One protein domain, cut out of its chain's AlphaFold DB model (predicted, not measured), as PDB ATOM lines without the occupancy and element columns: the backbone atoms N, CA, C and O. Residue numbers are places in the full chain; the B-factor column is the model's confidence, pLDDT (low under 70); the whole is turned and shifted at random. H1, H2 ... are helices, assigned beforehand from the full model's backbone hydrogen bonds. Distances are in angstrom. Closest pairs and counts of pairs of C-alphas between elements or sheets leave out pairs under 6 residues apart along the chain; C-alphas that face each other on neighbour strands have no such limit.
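AT A GLANCE: This is residues 7 to 21 and 30 to 118 of the 118 residues of an uncharacterized protein of Bordetella pseudohinzii (UniProt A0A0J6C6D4). Look for one long helix, H5, along one side of the domain, with H1 and H2, crossed over each other, at its last turns and the helical hairpin of H3 and H4 at its first turns. H1, H3 and H4 each cross the direction of H5 almost squarely. The printed part has 104 residues, with five named helices, H1 to H5 in chain order, and no named strand; the class is all helix. It is compact, with a radius of gyration of the C-alphas of 13.5 A, and spans 36 by 29 by 23 A.

HOW THE PARTS SIT: Start at H1, residues 7 to 19, which touches H2, residues 41 to 52, about perpendicular at 84 degrees; the closest C-alphas, of Trp 13 and Ala 44, are 4.4 A apart. H3, residues 56 to 65, and H4, residues 78 to 93, form a hairpin at a shallow tilt of 28 degrees, opposite ways, closest at the C-alphas of Ala 64 and Ala 85, 6.1 A. H5, residues 99 to 117, is the hub. Among the helices that H5 touches is H3, which it touches with residues 102 to 106 alone; the closest C-alphas, of Ile 62 and Leu 106, are 6.2 A apart. H2 and H5 only just touch, with 3 pairs of C-alphas within 8 A. H4 is apart from H1 and H2. In H1 to H5 every O i to N i+4 pair is within hydrogen-bond range.

IN THESE COORDINATES: Find C-alpha 7 at (51.973, -25.772, 102.499), where H1 begins its 18.1 A. H4 measures 21.8 A. H5 runs 27.4 A, to C-alpha 117 at (49.991, -36.199, 106.893).

THE WHOLE: Residues 22 to 29 are cut out, and C-alphas 21 and 30 are 12.3 A apart. The link from H3 to H4 is long, 12 residues. Confidence is under 70 at residues 20 to 21 and 30 to 36.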
ATOM      1  N   ASP A   7      50.939 -26.480 103.266       93.00
ATOM      2  CA  ASP A   7      51.973 -25.772 102.499       93.00
ATOM      3  C   ASP A   7      53.379 -26.313 102.796       93.00
ATOM      4  O   ASP A   7      54.159 -26.488 101.861       93.00
ATOM      5  N   ASP A   8      53.697 -26.647 104.052       92.50
ATOM      6  CA  ASP A   8      54.988 -27.258 104.409       92.50
ATOM      7  C   ASP A   8      55.201 -28.594 103.694       92.50
ATOM      8  O   ASP A   8      56.278 -28.876 103.161       92.50
ATOM      9  N   LEU A   9      54.152 -29.416 103.655       93.81
ATOM     10  CA  LEU A   9      54.168 -30.727 103.009       93.81
ATOM     11  C   LEU A   9      54.317 -30.606 101.485       93.81
ATOM     12  O   LEU A   9      55.089 -31.353 100.877       93.81
ATOM     13  N   LEU A  10      53.635 -29.640 100.866       94.75
ATOM     14  CA  LEU A  10      53.717 -29.390  99.426       94.75
ATOM     15  C   LEU A  10      55.063 -28.778  99.015       94.75
ATOM     16  O   LEU A  10      55.603 -29.142  97.971       94.75
ATOM     17  N   TRP A  11      55.658 -27.922  99.848       92.12
ATOM     18  CA  TRP A  11      57.019 -27.423  99.632       92.12
ATOM     19  C   TRP A  11      58.086 -28.499  99.828       92.12
ATOM     20  O   TRP A  11      59.068 -28.533  99.083       92.12
ATOM     21  N   ASN A  12      57.900 -29.412 100.784       91.56
ATOM     22  CA  ASN A  12      58.737 -30.605 100.899       91.56
ATOM     23  C   ASN A  12      58.669 -31.463  99.623       91.56
ATOM     24  O   ASN A  12      59.708 -31.848  99.089       91.56
ATOM     25  N   TRP A  13      57.463 -31.706  99.098       92.94
ATOM     26  CA  TRP A  13      57.274 -32.433  97.839       92.94
ATOM     27  C   TRP A  13      57.905 -31.711  96.641       92.94
ATOM     28  O   TRP A  13      58.629 -32.339  95.875       92.94
ATOM     29  N   ALA A  14      57.738 -30.392  96.509       91.31
ATOM     30  CA  ALA A  14      58.357 -29.627  95.424       91.31
ATOM     31  C   ALA A  14      59.887 -29.728  95.426       91.31
ATOM     32  O   ALA A  14      60.492 -29.946  94.377       91.31
ATOM     33  N   ARG A  15      60.508 -29.630  96.609       88.75
ATOM     34  CA  ARG A  15      61.957 -29.806  96.762       88.75
ATOM     35  C   ARG A  15      62.396 -31.219  96.397       88.75
ATOM     36  O   ARG A  15      63.408 -31.362  95.723       88.75
ATOM     37  N   TRP A  16      61.616 -32.236  96.762       88.56
ATOM     38  CA  TRP A  16      61.852 -33.617  96.334       88.56
ATOM     39  C   TRP A  16      61.746 -33.793  94.809       88.56
ATOM     40  O   TRP A  16      62.601 -34.436  94.206       88.56
ATOM     41  N   CYS A  17      60.775 -33.156  94.144       86.88
ATOM     42  CA  CYS A  17      60.691 -33.169  92.679       86.88
ATOM     43  C   CYS A  17      61.937 -32.560  92.013       86.88
ATOM     44  O   CYS A  17      62.343 -33.008  90.942       86.88
ATOM     45  N   TRP A  18      62.540 -31.536  92.623       84.25
ATOM     46  CA  TRP A  18      63.773 -30.915  92.123       84.25
ATOM     47  C   TRP A  18      65.027 -31.730  92.428       84.25
ATOM     48  O   TRP A  18      66.029 -31.593  91.730       84.25
ATOM     49  N   SER A  19      64.977 -32.561  93.467       76.38
ATOM     50  CA  SER A  19      66.149 -33.248  93.993       76.38
ATOM     51  C   SER A  19      66.628 -34.394  93.087       76.38
ATOM     52  O   SER A  19      67.799 -34.757  93.148       76.38
ATOM     53  N   GLY A  20      65.756 -34.904  92.202       66.62
ATOM     54  CA  GLY A  20      66.089 -35.843  91.124       66.62
ATOM     55  C   GLY A  20      66.661 -37.193  91.582       66.62
ATOM     56  O   GLY A  20      66.850 -37.449  92.769       66.62
ATOM     57  N   ALA A  21      66.925 -38.087  90.622       53.12
ATOM     58  CA  ALA A  21      67.691 -39.304  90.883       53.12
ATOM     59  C   ALA A  21      69.165 -38.927  91.065       53.12
ATOM     60  O   ALA A  21      69.804 -38.436  90.133       53.12
ATOM     61  N   VAL A  30      69.386 -29.850  96.980       55.88
ATOM     62  CA  VAL A  30      68.383 -29.035  97.666       55.88
ATOM     63  C   VAL A  30      68.628 -27.579  97.286       55.88
ATOM     64  O   VAL A  30      69.689 -27.030  97.589       55.88
ATOM     65  N   SER A  31      67.644 -26.943  96.643       55.03
ATOM     66  CA  SER A  31      67.600 -25.482  96.510       55.03
ATOM     67  C   SER A  31      67.736 -24.861  97.906       55.03
ATOM     68  O   SER A  31      66.837 -24.986  98.738       55.03
ATOM     69  N   ARG A  32      68.893 -24.251  98.188       49.28
ATOM     70  CA  ARG A  32      69.271 -23.735  99.516       49.28
ATOM     71  C   ARG A  32      68.551 -22.440  99.910       49.28
ATOM     72  O   ARG A  32      68.798 -21.950 101.010       49.28
ATOM     73  N   GLU A  33      67.707 -21.885  99.044       53.50
ATOM     74  CA  GLU A  33      67.264 -20.491  99.175       53.50
ATOM     75  C   GLU A  33      65.927 -20.298  99.913       53.50
ATOM     76  O   GLU A  33      65.760 -19.247 100.520       53.50
ATOM     77  N   ASP A  34      65.038 -21.303  99.990       55.72
ATOM     78  CA  ASP A  34      63.671 -21.089 100.522       55.72
ATOM     79  C   ASP A  34      63.288 -21.930 101.766       55.72
ATOM     80  O   ASP A  34      62.447 -21.506 102.555       55.72
ATOM     81  N   ASP A  35      63.891 -23.105 101.998       63.84
ATOM     82  CA  ASP A  35      63.576 -23.959 103.161       63.84
ATOM     83  C   ASP A  35      64.753 -24.892 103.502       63.84
ATOM     84  O   ASP A  35      65.149 -25.737 102.694       63.84
ATOM     85  N   ARG A  36      65.309 -24.739 104.713       66.19
ATOM     86  CA  ARG A  36      66.476 -25.493 105.212       66.19
ATOM     87  C   ARG A  36      66.133 -26.860 105.805       66.19
ATOM     88  O   ARG A  36      67.050 -27.597 106.164       66.19
ATOM     89  N   ARG A  37      64.851 -27.207 105.952       76.06
ATOM     90  CA  ARG A  37      64.448 -28.509 106.509       76.06
ATOM     91  C   ARG A  37      64.919 -29.641 105.585       76.06
ATOM     92  O   ARG A  37      64.817 -29.478 104.372       76.06
ATOM     93  N   PRO A  38      65.397 -30.786 106.093       81.50
ATOM     94  CA  PRO A  38      65.703 -31.925 105.231       81.50
ATOM     95  C   PRO A  38      64.449 -32.378 104.472       81.50
ATOM     96  O   PRO A  38      63.328 -32.232 104.968       81.50
ATOM     97  N   ILE A  39      64.635 -32.922 103.268       86.75
ATOM     98  CA  ILE A  39      63.528 -33.496 102.502       86.75
ATOM     99  C   ILE A  39      63.067 -34.774 103.206       86.75
ATOM    100  O   ILE A  39      63.820 -35.739 103.327       86.75
ATOM    101  N   ASN A  40      61.809 -34.802 103.634       90.19
ATOM    102  CA  ASN A  40      61.158 -36.018 104.097       90.19
ATOM    103  C   ASN A  40      60.623 -36.788 102.879       90.19
ATOM    104  O   ASN A  40      59.596 -36.422 102.297       90.19
ATOM    105  N   ALA A  41      61.336 -37.847 102.489       89.12
ATOM    106  CA  ALA A  41      61.004 -38.651 101.317       89.12
ATOM    107  C   ALA A  41      59.663 -39.390 101.455       89.12
ATOM    108  O   ALA A  41      58.960 -39.548 100.461       89.12
ATOM    109  N   ASP A  42      59.273 -39.805 102.661       90.56
ATOM    110  CA  ASP A  42      58.017 -40.531 102.868       90.56
ATOM    111  C   ASP A  42      56.811 -39.605 102.709       90.56
ATOM    112  O   ASP A  42      55.863 -39.939 101.996       90.56
ATOM    113  N   HIS A  43      56.882 -38.391 103.268       92.69
ATOM    114  CA  HIS A  43      55.872 -37.359 103.017       92.69
ATOM    115  C   HIS A  43      55.816 -36.991 101.532       92.69
ATOM    116  O   HIS A  43      54.729 -36.895 100.969       92.69
ATOM    117  N   ALA A  44      56.970 -36.828 100.877       92.62
ATOM    118  CA  ALA A  44      57.015 -36.494  99.456       92.62
ATOM    119  C   ALA A  44      56.389 -37.590  98.579       92.62
ATOM    120  O   ALA A  44      55.573 -37.278  97.718       92.62
ATOM    121  N   ARG A  45      56.692 -38.871  98.823       93.31
ATOM    122  CA  ARG A  45      56.069 -39.994  98.099       93.31
ATOM    123  C   ARG A  45      54.565 -40.084  98.354       93.31
ATOM    124  O   ARG A  45      53.816 -40.400  97.433       93.31
ATOM    125  N   ALA A  46      54.113 -39.804  99.577       95.44
ATOM    126  CA  ALA A  46      52.686 -39.770  99.885       95.44
ATOM    127  C   ALA A  46      51.973 -38.643  99.118       95.44
ATOM    128  O   ALA A  46      50.941 -38.889  98.496       95.44
ATOM    129  N   VAL A  47      52.552 -37.437  99.093       96.56
ATOM    130  CA  VAL A  47      52.036 -36.313  98.295       96.56
ATOM    131  C   VAL A  47      52.064 -36.636  96.799       96.56
ATOM    132  O   VAL A  47      51.083 -36.356  96.119       96.56
ATOM    133  N   GLU A  48      53.120 -37.277  96.292       96.25
ATOM    134  CA  GLU A  48      53.214 -37.724  94.895       96.25
ATOM    135  C   GLU A  48      52.088 -38.702  94.540       96.25
ATOM    136  O   GLU A  48      51.416 -38.530  93.528       96.25
ATOM    137  N   ALA A  49      51.819 -39.695  95.392       95.94
ATOM    138  CA  ALA A  49      50.732 -40.647  95.169       95.94
ATOM    139  C   ALA A  49      49.356 -39.956  95.160       95.94
ATOM    140  O   ALA A  49      48.511 -40.251  94.311       95.94
ATOM    141  N   MET A  50      49.139 -39.003  96.072       97.38
ATOM    142  CA  MET A  50      47.916 -38.196  96.101       97.38
ATOM    143  C   MET A  50      47.799 -37.323  94.849       97.38
ATOM    144  O   MET A  50      46.741 -37.292  94.222       97.38
ATOM    145  N   HIS A  51      48.881 -36.660  94.441       97.25
ATOM    146  CA  HIS A  51      48.930 -35.835  93.235       97.25
ATOM    147  C   HIS A  51      48.641 -36.665  91.987       97.25
ATOM    148  O   HIS A  51      47.797 -36.275  91.186       97.25
ATOM    149  N   ALA A  52      49.254 -37.843  91.853       95.88
ATOM    150  CA  ALA A  52      49.072 -38.746  90.721       95.88
ATOM    151  C   ALA A  52      47.616 -39.211  90.538       95.88
ATOM    152  O   ALA A  52      47.220 -39.506  89.409       95.88
ATOM    153  N   SER A  53      46.821 -39.230  91.614       96.44
ATOM    154  CA  SER A  53      45.397 -39.588  91.571       96.44
ATOM    155  C   SER A  53      44.485 -38.488  91.011       96.44
ATOM    156  O   SER A  53      43.349 -38.771  90.629       96.44
ATOM    157  N   LEU A  54      44.965 -37.243  90.931       95.94
ATOM    158  CA  LEU A  54      44.168 -36.114  90.458       95.94
ATOM    159  C   LEU A  54      44.002 -36.115  88.925       95.94
ATOM    160  O   LEU A  54      44.922 -36.489  88.177       95.94
ATOM    161  N   PRO A  55      42.885 -35.565  88.413       96.69
ATOM    162  CA  PRO A  55      42.751 -35.219  87.006       96.69
ATOM    163  C   PRO A  55      43.918 -34.360  86.509       96.69
ATOM    164  O   PRO A  55      44.473 -33.520  87.217       96.69
ATOM    165  N   ARG A  56      44.301 -34.543  85.240       95.56
ATOM    166  CA  ARG A  56      45.497 -33.901  84.664       95.56
ATOM    167  C   ARG A  56      45.513 -32.375  84.820       95.56
ATOM    168  O   ARG A  56      46.576 -31.816  85.070       95.56
ATOM    169  N   HIS A  57      44.371 -31.706  84.667       95.00
ATOM    170  CA  HIS A  57      44.295 -30.248  84.787       95.00
ATOM    171  C   HIS A  57      44.477 -29.777  86.240       95.00
ATOM    172  O   HIS A  57      45.186 -28.800  86.463       95.00
ATOM    173  N   GLU A  58      43.945 -30.511  87.223       97.06
ATOM    174  CA  GLU A  58      44.147 -30.246  88.655       97.06
ATOM    175  C   GLU A  58      45.605 -30.472  89.064       97.06
ATOM    176  O   GLU A  58      46.211 -29.616  89.708       97.06
ATOM    177  N   ARG A  59      46.235 -31.554  88.583       96.19
ATOM    178  CA  ARG A  59      47.676 -31.789  88.781       96.19
ATOM    179  C   ARG A  59      48.523 -30.603  88.345       96.19
ATOM    180  O   ARG A  59      49.477 -30.236  89.032       96.19
ATOM    181  N   MET A  60      48.184 -30.005  87.205       96.50
ATOM    182  CA  MET A  60      48.904 -28.852  86.675       96.50
ATOM    183  C   MET A  60      48.718 -27.580  87.513       96.50
ATOM    184  O   MET A  60      49.641 -26.769  87.545       96.50
ATOM    185  N   VAL A  61      47.585 -27.417  88.212       97.19
ATOM    186  CA  VAL A  61      47.394 -26.328  89.191       97.19
ATOM    187  C   VAL A  61      48.443 -26.439  90.296       97.19
ATOM    188  O   VAL A  61      49.166 -25.479  90.557       97.19
ATOM    189  N   ILE A  62      48.590 -27.627  90.888       97.50
ATOM    190  CA  ILE A  62      49.551 -27.856  91.977       97.50
ATOM    191  C   ILE A  62      50.990 -27.688  91.476       97.50
ATOM    192  O   ILE A  62      51.797 -27.003  92.100       97.50
ATOM    193  N   ILE A  63      51.304 -28.233  90.296       94.25
ATOM    194  CA  ILE A  63      52.626 -28.069  89.676       94.25
ATOM    195  C   ILE A  63      52.970 -26.584  89.495       94.25
ATOM    196  O   ILE A  63      54.106 -26.189  89.754       94.25
ATOM    197  N   ALA A  64      52.010 -25.757  89.068       93.62
ATOM    198  CA  ALA A  64      52.232 -24.335  88.829       93.62
ATOM    199  C   ALA A  64      52.522 -23.528  90.106       93.62
ATOM    200  O   ALA A  64      53.292 -22.567  90.046       93.62
ATOM    201  N   GLU A  65      51.926 -23.901  91.240       94.75
ATOM    202  CA  GLU A  65      52.080 -23.177  92.512       94.75
ATOM    203  C   GLU A  65      53.224 -23.686  93.393       94.75
ATOM    204  O   GLU A  65      53.654 -22.953  94.283       94.75
ATOM    205  N   TYR A  66      53.753 -24.881  93.121       93.06
ATOM    206  CA  TYR A  66      54.854 -25.462  93.891       93.06
ATOM    207  C   TYR A  66      56.076 -25.757  92.981       93.06
ATOM    208  O   TYR A  66      56.864 -24.827  92.783       93.06
ATOM    209  N   PRO A  67      56.256 -26.935  92.334       88.94
ATOM    210  CA  PRO A  67      57.461 -27.234  91.546       88.94
ATOM    211  C   PRO A  67      57.851 -26.211  90.468       88.94
ATOM    212  O   PRO A  67      59.036 -26.013  90.215       88.94
ATOM    213  N   GLN A  68      56.884 -25.580  89.798       88.19
ATOM    214  CA  GLN A  68      57.133 -24.638  88.698       88.19
ATOM    215  C   GLN A  68      56.995 -23.171  89.117       88.19
ATOM    216  O   GLN A  68      57.208 -22.286  88.282       88.19
ATOM    217  N   LYS A  69      56.679 -22.891  90.392       87.25
ATOM    218  CA  LYS A  69      56.469 -21.523  90.882       87.25
ATOM    219  C   LYS A  69      57.680 -20.642  90.616       87.25
ATOM    220  O   LYS A  69      57.513 -19.566  90.056       87.25
ATOM    221  N   ASN A  70      58.876 -21.127  90.943       82.25
ATOM    222  CA  ASN A  70      60.116 -20.381  90.736       82.25
ATOM    223  C   ASN A  70      60.670 -20.605  89.317       82.25
ATOM    224  O   ASN A  70      60.977 -19.643  88.620       82.25
ATOM    225  N   ALA A  71      60.706 -21.853  88.837       82.19
ATOM    226  CA  ALA A  71      61.329 -22.196  87.553       82.19
ATOM    227  C   ALA A  71      60.615 -21.607  86.320       82.19
ATOM    228  O   ALA A  71      61.266 -21.148  85.385       82.19
ATOM    229  N   LYS A  72      59.276 -21.614  86.300       83.00
ATOM    230  CA  LYS A  72      58.476 -21.155  85.148       83.00
ATOM    231  C   LYS A  72      57.816 -19.805  85.385       83.00
ATOM    232  O   LYS A  72      57.552 -19.076  84.431       83.00
ATOM    233  N   PHE A  73      57.514 -19.489  86.641       87.50
ATOM    234  CA  PHE A  73      56.709 -18.328  87.007       87.50
ATOM    235  C   PHE A  73      57.399 -17.394  88.014       87.50
ATOM    236  O   PHE A  73      56.727 -16.519  88.558       87.50
ATOM    237  N   GLY A  74      58.710 -17.546  88.252       85.69
ATOM    238  CA  GLY A  74      59.425 -16.848  89.331       85.69
ATOM    239  C   GLY A  74      59.399 -15.323  89.223       85.69
ATOM    240  O   GLY A  74      59.345 -14.637  90.236       85.69
ATOM    241  N   ASN A  75      59.323 -14.790  88.002       90.50
ATOM    242  CA  ASN A  75      59.261 -13.345  87.746       90.50
ATOM    243  C   ASN A  75      57.833 -12.772  87.780       90.50
ATOM    244  O   ASN A  75      57.628 -11.603  87.456       90.50
ATOM    245  N   LEU A  76      56.825 -13.588  88.102       91.94
ATOM    246  CA  LEU A  76      55.424 -13.179  88.098       91.94
ATOM    247  C   LEU A  76      54.900 -12.996  89.521       91.94
ATOM    248  O   LEU A  76      55.085 -13.842  90.398       91.94
ATOM    249  N   THR A  77      54.115 -11.938  89.720       93.00
ATOM    250  CA  THR A  77      53.286 -11.804  90.925       93.00
ATOM    251  C   THR A  77      52.311 -12.978  91.041       93.00
ATOM    252  O   THR A  77      51.991 -13.649  90.057       93.00
ATOM    253  N   ALA A  78      51.751 -13.209  92.230       88.88
ATOM    254  CA  ALA A  78      50.790 -14.295  92.432       88.88
ATOM    255  C   ALA A  78      49.580 -14.212  91.474       88.88
ATOM    256  O   ALA A  78      49.126 -15.231  90.957       88.88
ATOM    257  N   ALA A  79      49.072 -13.007  91.193       91.94
ATOM    258  CA  ALA A  79      47.955 -12.810  90.266       91.94
ATOM    259  C   ALA A  79      48.344 -13.097  88.803       91.94
ATOM    260  O   ALA A  79      47.610 -13.779  88.077       91.94
ATOM    261  N   GLN A  80      49.518 -12.624  88.377       95.06
ATOM    262  CA  GLN A  80      50.049 -12.898  87.040       95.06
ATOM    263  C   GLN A  80      50.340 -14.389  86.854       95.06
ATOM    264  O   GLN A  80      49.965 -14.951  85.827       95.06
ATOM    265  N   ARG A  81      50.922 -15.047  87.865       94.75
ATOM    266  CA  ARG A  81      51.184 -16.488  87.855       94.75
ATOM    267  C   ARG A  81      49.902 -17.285  87.683       94.75
ATOM    268  O   ARG A  81      49.834 -18.070  86.748       94.75
ATOM    269  N   ARG A  82      48.858 -17.035  88.482       94.88
ATOM    270  CA  ARG A  82      47.561 -17.724  88.317       94.88
ATOM    271  C   ARG A  82      46.977 -17.536  86.919       94.88
ATOM    272  O   ARG A  82      46.382 -18.448  86.353       94.88
ATOM    273  N   THR A  83      47.135 -16.353  86.332       96.38
ATOM    274  CA  THR A  83      46.666 -16.088  84.964       96.38
ATOM    275  C   THR A  83      47.482 -16.858  83.926       96.38
ATOM    276  O   THR A  83      46.907 -17.505  83.049       96.38
ATOM    277  N   ALA A  84      48.810 -16.841  84.039       96.44
ATOM    278  CA  ALA A  84      49.711 -17.577  83.158       96.44
ATOM    279  C   ALA A  84      49.526 -19.097  83.286       96.44
ATOM    280  O   ALA A  84      49.444 -19.793  82.274       96.44
ATOM    281  N   ALA A  85      49.373 -19.603  84.510       95.88
ATOM    282  CA  ALA A  85      49.123 -21.005  84.812       95.88
ATOM    283  C   ALA A  85      47.815 -21.491  84.182       95.88
ATOM    284  O   ALA A  85      47.823 -22.494  83.480       95.88
ATOM    285  N   ARG A  86      46.704 -20.753  84.323       97.19
ATOM    286  CA  ARG A  86      45.427 -21.117  83.678       97.19
ATOM    287  C   ARG A  86      45.525 -21.156  82.152       97.19
ATOM    288  O   ARG A  86      44.991 -22.072  81.531       97.19
ATOM    289  N   ARG A  87      46.243 -20.208  81.536       97.00
ATOM    290  CA  ARG A  87      46.508 -20.232  80.083       97.00
ATOM    291  C   ARG A  87      47.323 -21.461  79.684       97.00
ATOM    292  O   ARG A  87      46.973 -22.127  78.715       97.00
ATOM    293  N   TRP A  88      48.361 -21.778  80.454       96.44
ATOM    294  CA  TRP A  88      49.200 -22.955  80.242       96.44
ATOM    295  C   TRP A  88      48.427 -24.273  80.419       96.44
ATOM    296  O   TRP A  88      48.597 -25.200  79.628       96.44
ATOM    297  N   ILE A  89      47.531 -24.357  81.402       96.00
ATOM    298  CA  ILE A  89      46.650 -25.515  81.609       96.00
ATOM    299  C   ILE A  89      45.721 -25.692  80.409       96.00
ATOM    300  O   ILE A  89      45.638 -26.794  79.863       96.00
ATOM    301  N   ARG A  90      45.090 -24.606  79.944       97.38
ATOM    302  CA  ARG A  90      44.220 -24.636  78.764       97.38
ATOM    303  C   ARG A  90      44.967 -25.085  77.517       97.38
ATOM    304  O   ARG A  90      44.474 -25.956  76.811       97.38
ATOM    305  N   SER A  91      46.158 -24.546  77.261       96.62
ATOM    306  CA  SER A  91      46.941 -24.936  76.082       96.62
ATOM    307  C   SER A  91      47.407 -26.394  76.134       96.62
ATOM    308  O   SER A  91      47.578 -27.015  75.096       96.62
ATOM    309  N   THR A  92      47.628 -26.940  77.332       93.88
ATOM    310  CA  THR A  92      48.213 -28.279  77.518       93.88
ATOM    311  C   THR A  92      47.161 -29.384  77.628       93.88
ATOM    312  O   THR A  92      47.418 -30.527  77.249       93.88
ATOM    313  N   THR A  93      45.990 -29.068  78.181       94.12
ATOM    314  CA  THR A  93      44.932 -30.049  78.480       94.12
ATOM    315  C   THR A  93      43.638 -29.808  77.708       94.12
ATOM    316  O   THR A  93      42.769 -30.670  77.723       94.12
ATOM    317  N   GLY A  94      43.477 -28.645  77.071       96.00
ATOM    318  CA  GLY A  94      42.218 -28.203  76.465       96.00
ATOM    319  C   GLY A  94      41.191 -27.666  77.470       96.00
ATOM    320  O   GLY A  94      40.250 -26.987  77.067       96.00
ATOM    321  N   VAL A  95      41.379 -27.897  78.775       96.19
ATOM    322  CA  VAL A  95      40.445 -27.476  79.829       96.19
ATOM    323  C   VAL A  95      40.678 -26.013  80.195       96.19
ATOM    324  O   VAL A  95      41.783 -25.615  80.562       96.19
ATOM    325  N   SER A  96      39.626 -25.200  80.116       96.06
ATOM    326  CA  SER A  96      39.668 -23.804  80.550       96.06
ATOM    327  C   SER A  96      39.207 -23.694  81.997       96.06
ATOM    328  O   SER A  96      38.062 -24.009  82.285       96.06
ATOM    329  N   LEU A  97      40.084 -23.204  82.876       95.25
ATOM    330  CA  LEU A  97      39.765 -22.975  84.286       95.25
ATOM    331  C   LEU A  97      39.488 -21.495  84.572       95.25
ATOM    332  O   LEU A  97      40.239 -20.600  84.154       95.25
ATOM    333  N   GLY A  98      38.442 -21.237  85.347       96.62
ATOM    334  CA  GLY A  98      38.187 -19.966  86.011       96.62
ATOM    335  C   GLY A  98      39.171 -19.703  87.156       96.62
ATOM    336  O   GLY A  98      39.921 -20.577  87.588       96.62
ATOM    337  N   GLU A  99      39.199 -18.468  87.665       95.62
ATOM    338  CA  GLU A  99      40.027 -18.148  88.838       95.62
ATOM    339  C   GLU A  99      39.518 -18.858  90.102       95.62
ATOM    340  O   GLU A  99      40.325 -19.335  90.900       95.62
ATOM    341  N   THR A 100      38.196 -18.959  90.263       96.81
ATOM    342  CA  THR A 100      37.566 -19.643  91.398       96.81
ATOM    343  C   THR A 100      37.902 -21.130  91.415       96.81
ATOM    344  O   THR A 100      38.367 -21.620  92.437       96.81
ATOM    345  N   GLU A 101      37.754 -21.827  90.287       96.88
ATOM    346  CA  GLU A 101      38.080 -23.258  90.164       96.88
ATOM    347  C   GLU A 101      39.556 -23.516  90.466       96.88
ATOM    348  O   GLU A 101      39.889 -24.399  91.247       96.88
ATOM    349  N   TYR A 102      40.447 -22.680  89.927       97.25
ATOM    350  CA  TYR A 102      41.880 -22.782  90.193       97.25
ATOM    351  C   TYR A 102      42.198 -22.685  91.692       97.25
ATOM    352  O   TYR A 102      42.954 -23.496  92.222       97.25
ATOM    353  N   LYS A 103      41.618 -21.697  92.389       96.75
ATOM    354  CA  LYS A 103      41.805 -21.530  93.840       96.75
ATOM    355  C   LYS A 103      41.180 -22.677  94.628       96.75
ATOM    356  O   LYS A 103      41.769 -23.112  95.611       96.75
ATOM    357  N   LEU A 104      40.015 -23.155  94.193       97.56
ATOM    358  CA  LEU A 104      39.307 -24.258  94.828       97.56
ATOM    359  C   LEU A 104      40.139 -25.542  94.768       97.56
ATOM    360  O   LEU A 104      40.395 -26.127  95.812       97.56
ATOM    361  N   TYR A 105      40.621 -25.941  93.589       97.44
ATOM    362  CA  TYR A 105      41.436 -27.153  93.441       97.44
ATOM    363  C   TYR A 105      42.734 -27.082  94.243       97.44
ATOM    364  O   TYR A 105      43.104 -28.050  94.906       97.44
ATOM    365  N   LEU A 106      43.394 -25.920  94.240       96.81
ATOM    366  CA  LEU A 106      44.588 -25.697  95.050       96.81
ATOM    367  C   LEU A 106      44.301 -25.867  96.551       96.81
ATOM    368  O   LEU A 106      45.031 -26.578  97.238       96.81
ATOM    369  N   GLY A 107      43.236 -25.229  97.047       96.88
ATOM    370  CA  GLY A 107      42.838 -25.304  98.453       96.88
ATOM    371  C   GLY A 107      42.434 -26.715  98.871       96.88
ATOM    372  O   GLY A 107      42.955 -27.228  99.855       96.88
ATOM    373  N   LEU A 108      41.582 -27.379  98.082       97.31
ATOM    374  CA  LEU A 108      41.121 -28.742  98.361       97.31
ATOM    375  C   LEU A 108      42.284 -29.726  98.475       97.31
ATOM    376  O   LEU A 108      42.316 -30.520  99.416       97.31
ATOM    377  N   PHE A 109      43.245 -29.664  97.549       97.62
ATOM    378  CA  PHE A 109      44.396 -30.557  97.592       97.62
ATOM    379  C   PHE A 109      45.279 -30.287  98.810       97.62
ATOM    380  O   PHE A 109      45.664 -31.224  99.509       97.62
ATOM    381  N   ARG A 110      45.552 -29.013  99.114       97.31
ATOM    382  CA  ARG A 110      46.332 -28.629 100.294       97.31
ATOM    383  C   ARG A 110      45.689 -29.120 101.588       97.31
ATOM    384  O   ARG A 110      46.363 -29.748 102.400       97.31
ATOM    385  N   ASP A 111      44.388 -28.905 101.746       96.75
ATOM    386  CA  ASP A 111      43.648 -29.325 102.936       96.75
ATOM    387  C   ASP A 111      43.556 -30.858 103.033       96.75
ATOM    388  O   ASP A 111      43.489 -31.433 104.121       96.75
ATOM    389  N   GLN A 112      43.530 -31.562 101.898       96.31
ATOM    390  CA  GLN A 112      43.581 -33.022 101.865       96.31
ATOM    391  C   GLN A 112      44.955 -33.555 102.291       96.31
ATOM    392  O   GLN A 112      45.015 -34.499 103.079       96.31
ATOM    393  N   VAL A 113      46.040 -32.951 101.797       96.12
ATOM    394  CA  VAL A 113      47.421 -33.293 102.170       96.12
ATOM    395  C   VAL A 113      47.649 -33.056 103.661       96.12
ATOM    396  O   VAL A 113      48.128 -33.957 104.348       96.12
ATOM    397  N   GLU A 114      47.233 -31.898 104.178       95.38
ATOM    398  CA  GLU A 114      47.355 -31.578 105.601       95.38
ATOM    399  C   GLU A 114      46.599 -32.590 106.465       95.38
ATOM    400  O   GLU A 114      47.185 -33.220 107.336       95.38
ATOM    401  N   ARG A 115      45.315 -32.847 106.183       94.62
ATOM    402  CA  ARG A 115      44.524 -33.819 106.961       94.62
ATOM    403  C   ARG A 115      45.115 -35.226 106.970       94.62
ATOM    404  O   ARG A 115      44.839 -35.988 107.893       94.62
ATOM    405  N   ARG A 116      45.859 -35.602 105.928       92.56
ATOM    406  CA  ARG A 116      46.389 -36.958 105.777       92.56
ATOM    407  C   ARG A 116      47.750 -37.160 106.445       92.56
ATOM    408  O   ARG A 116      48.049 -38.310 106.784       92.56
ATOM    409  N   LEU A 117      48.561 -36.107 106.563       90.38
ATOM    410  CA  LEU A 117      49.991 -36.199 106.893       90.38
ATOM    411  C   LEU A 117      50.459 -35.262 108.027       90.38
ATOM    412  O   LEU A 117      51.602 -35.406 108.458       90.38
ATOM    413  N   ALA A 118      49.637 -34.303 108.466       81.44
ATOM    414  CA  ALA A 118      49.982 -33.326 109.504       81.44
ATOM    415  C   ALA A 118      49.705 -33.790 110.937       81.44
ATOM    416  O   ALA A 118      48.749 -34.571 111.146       81.44
TER     417      ALA A 118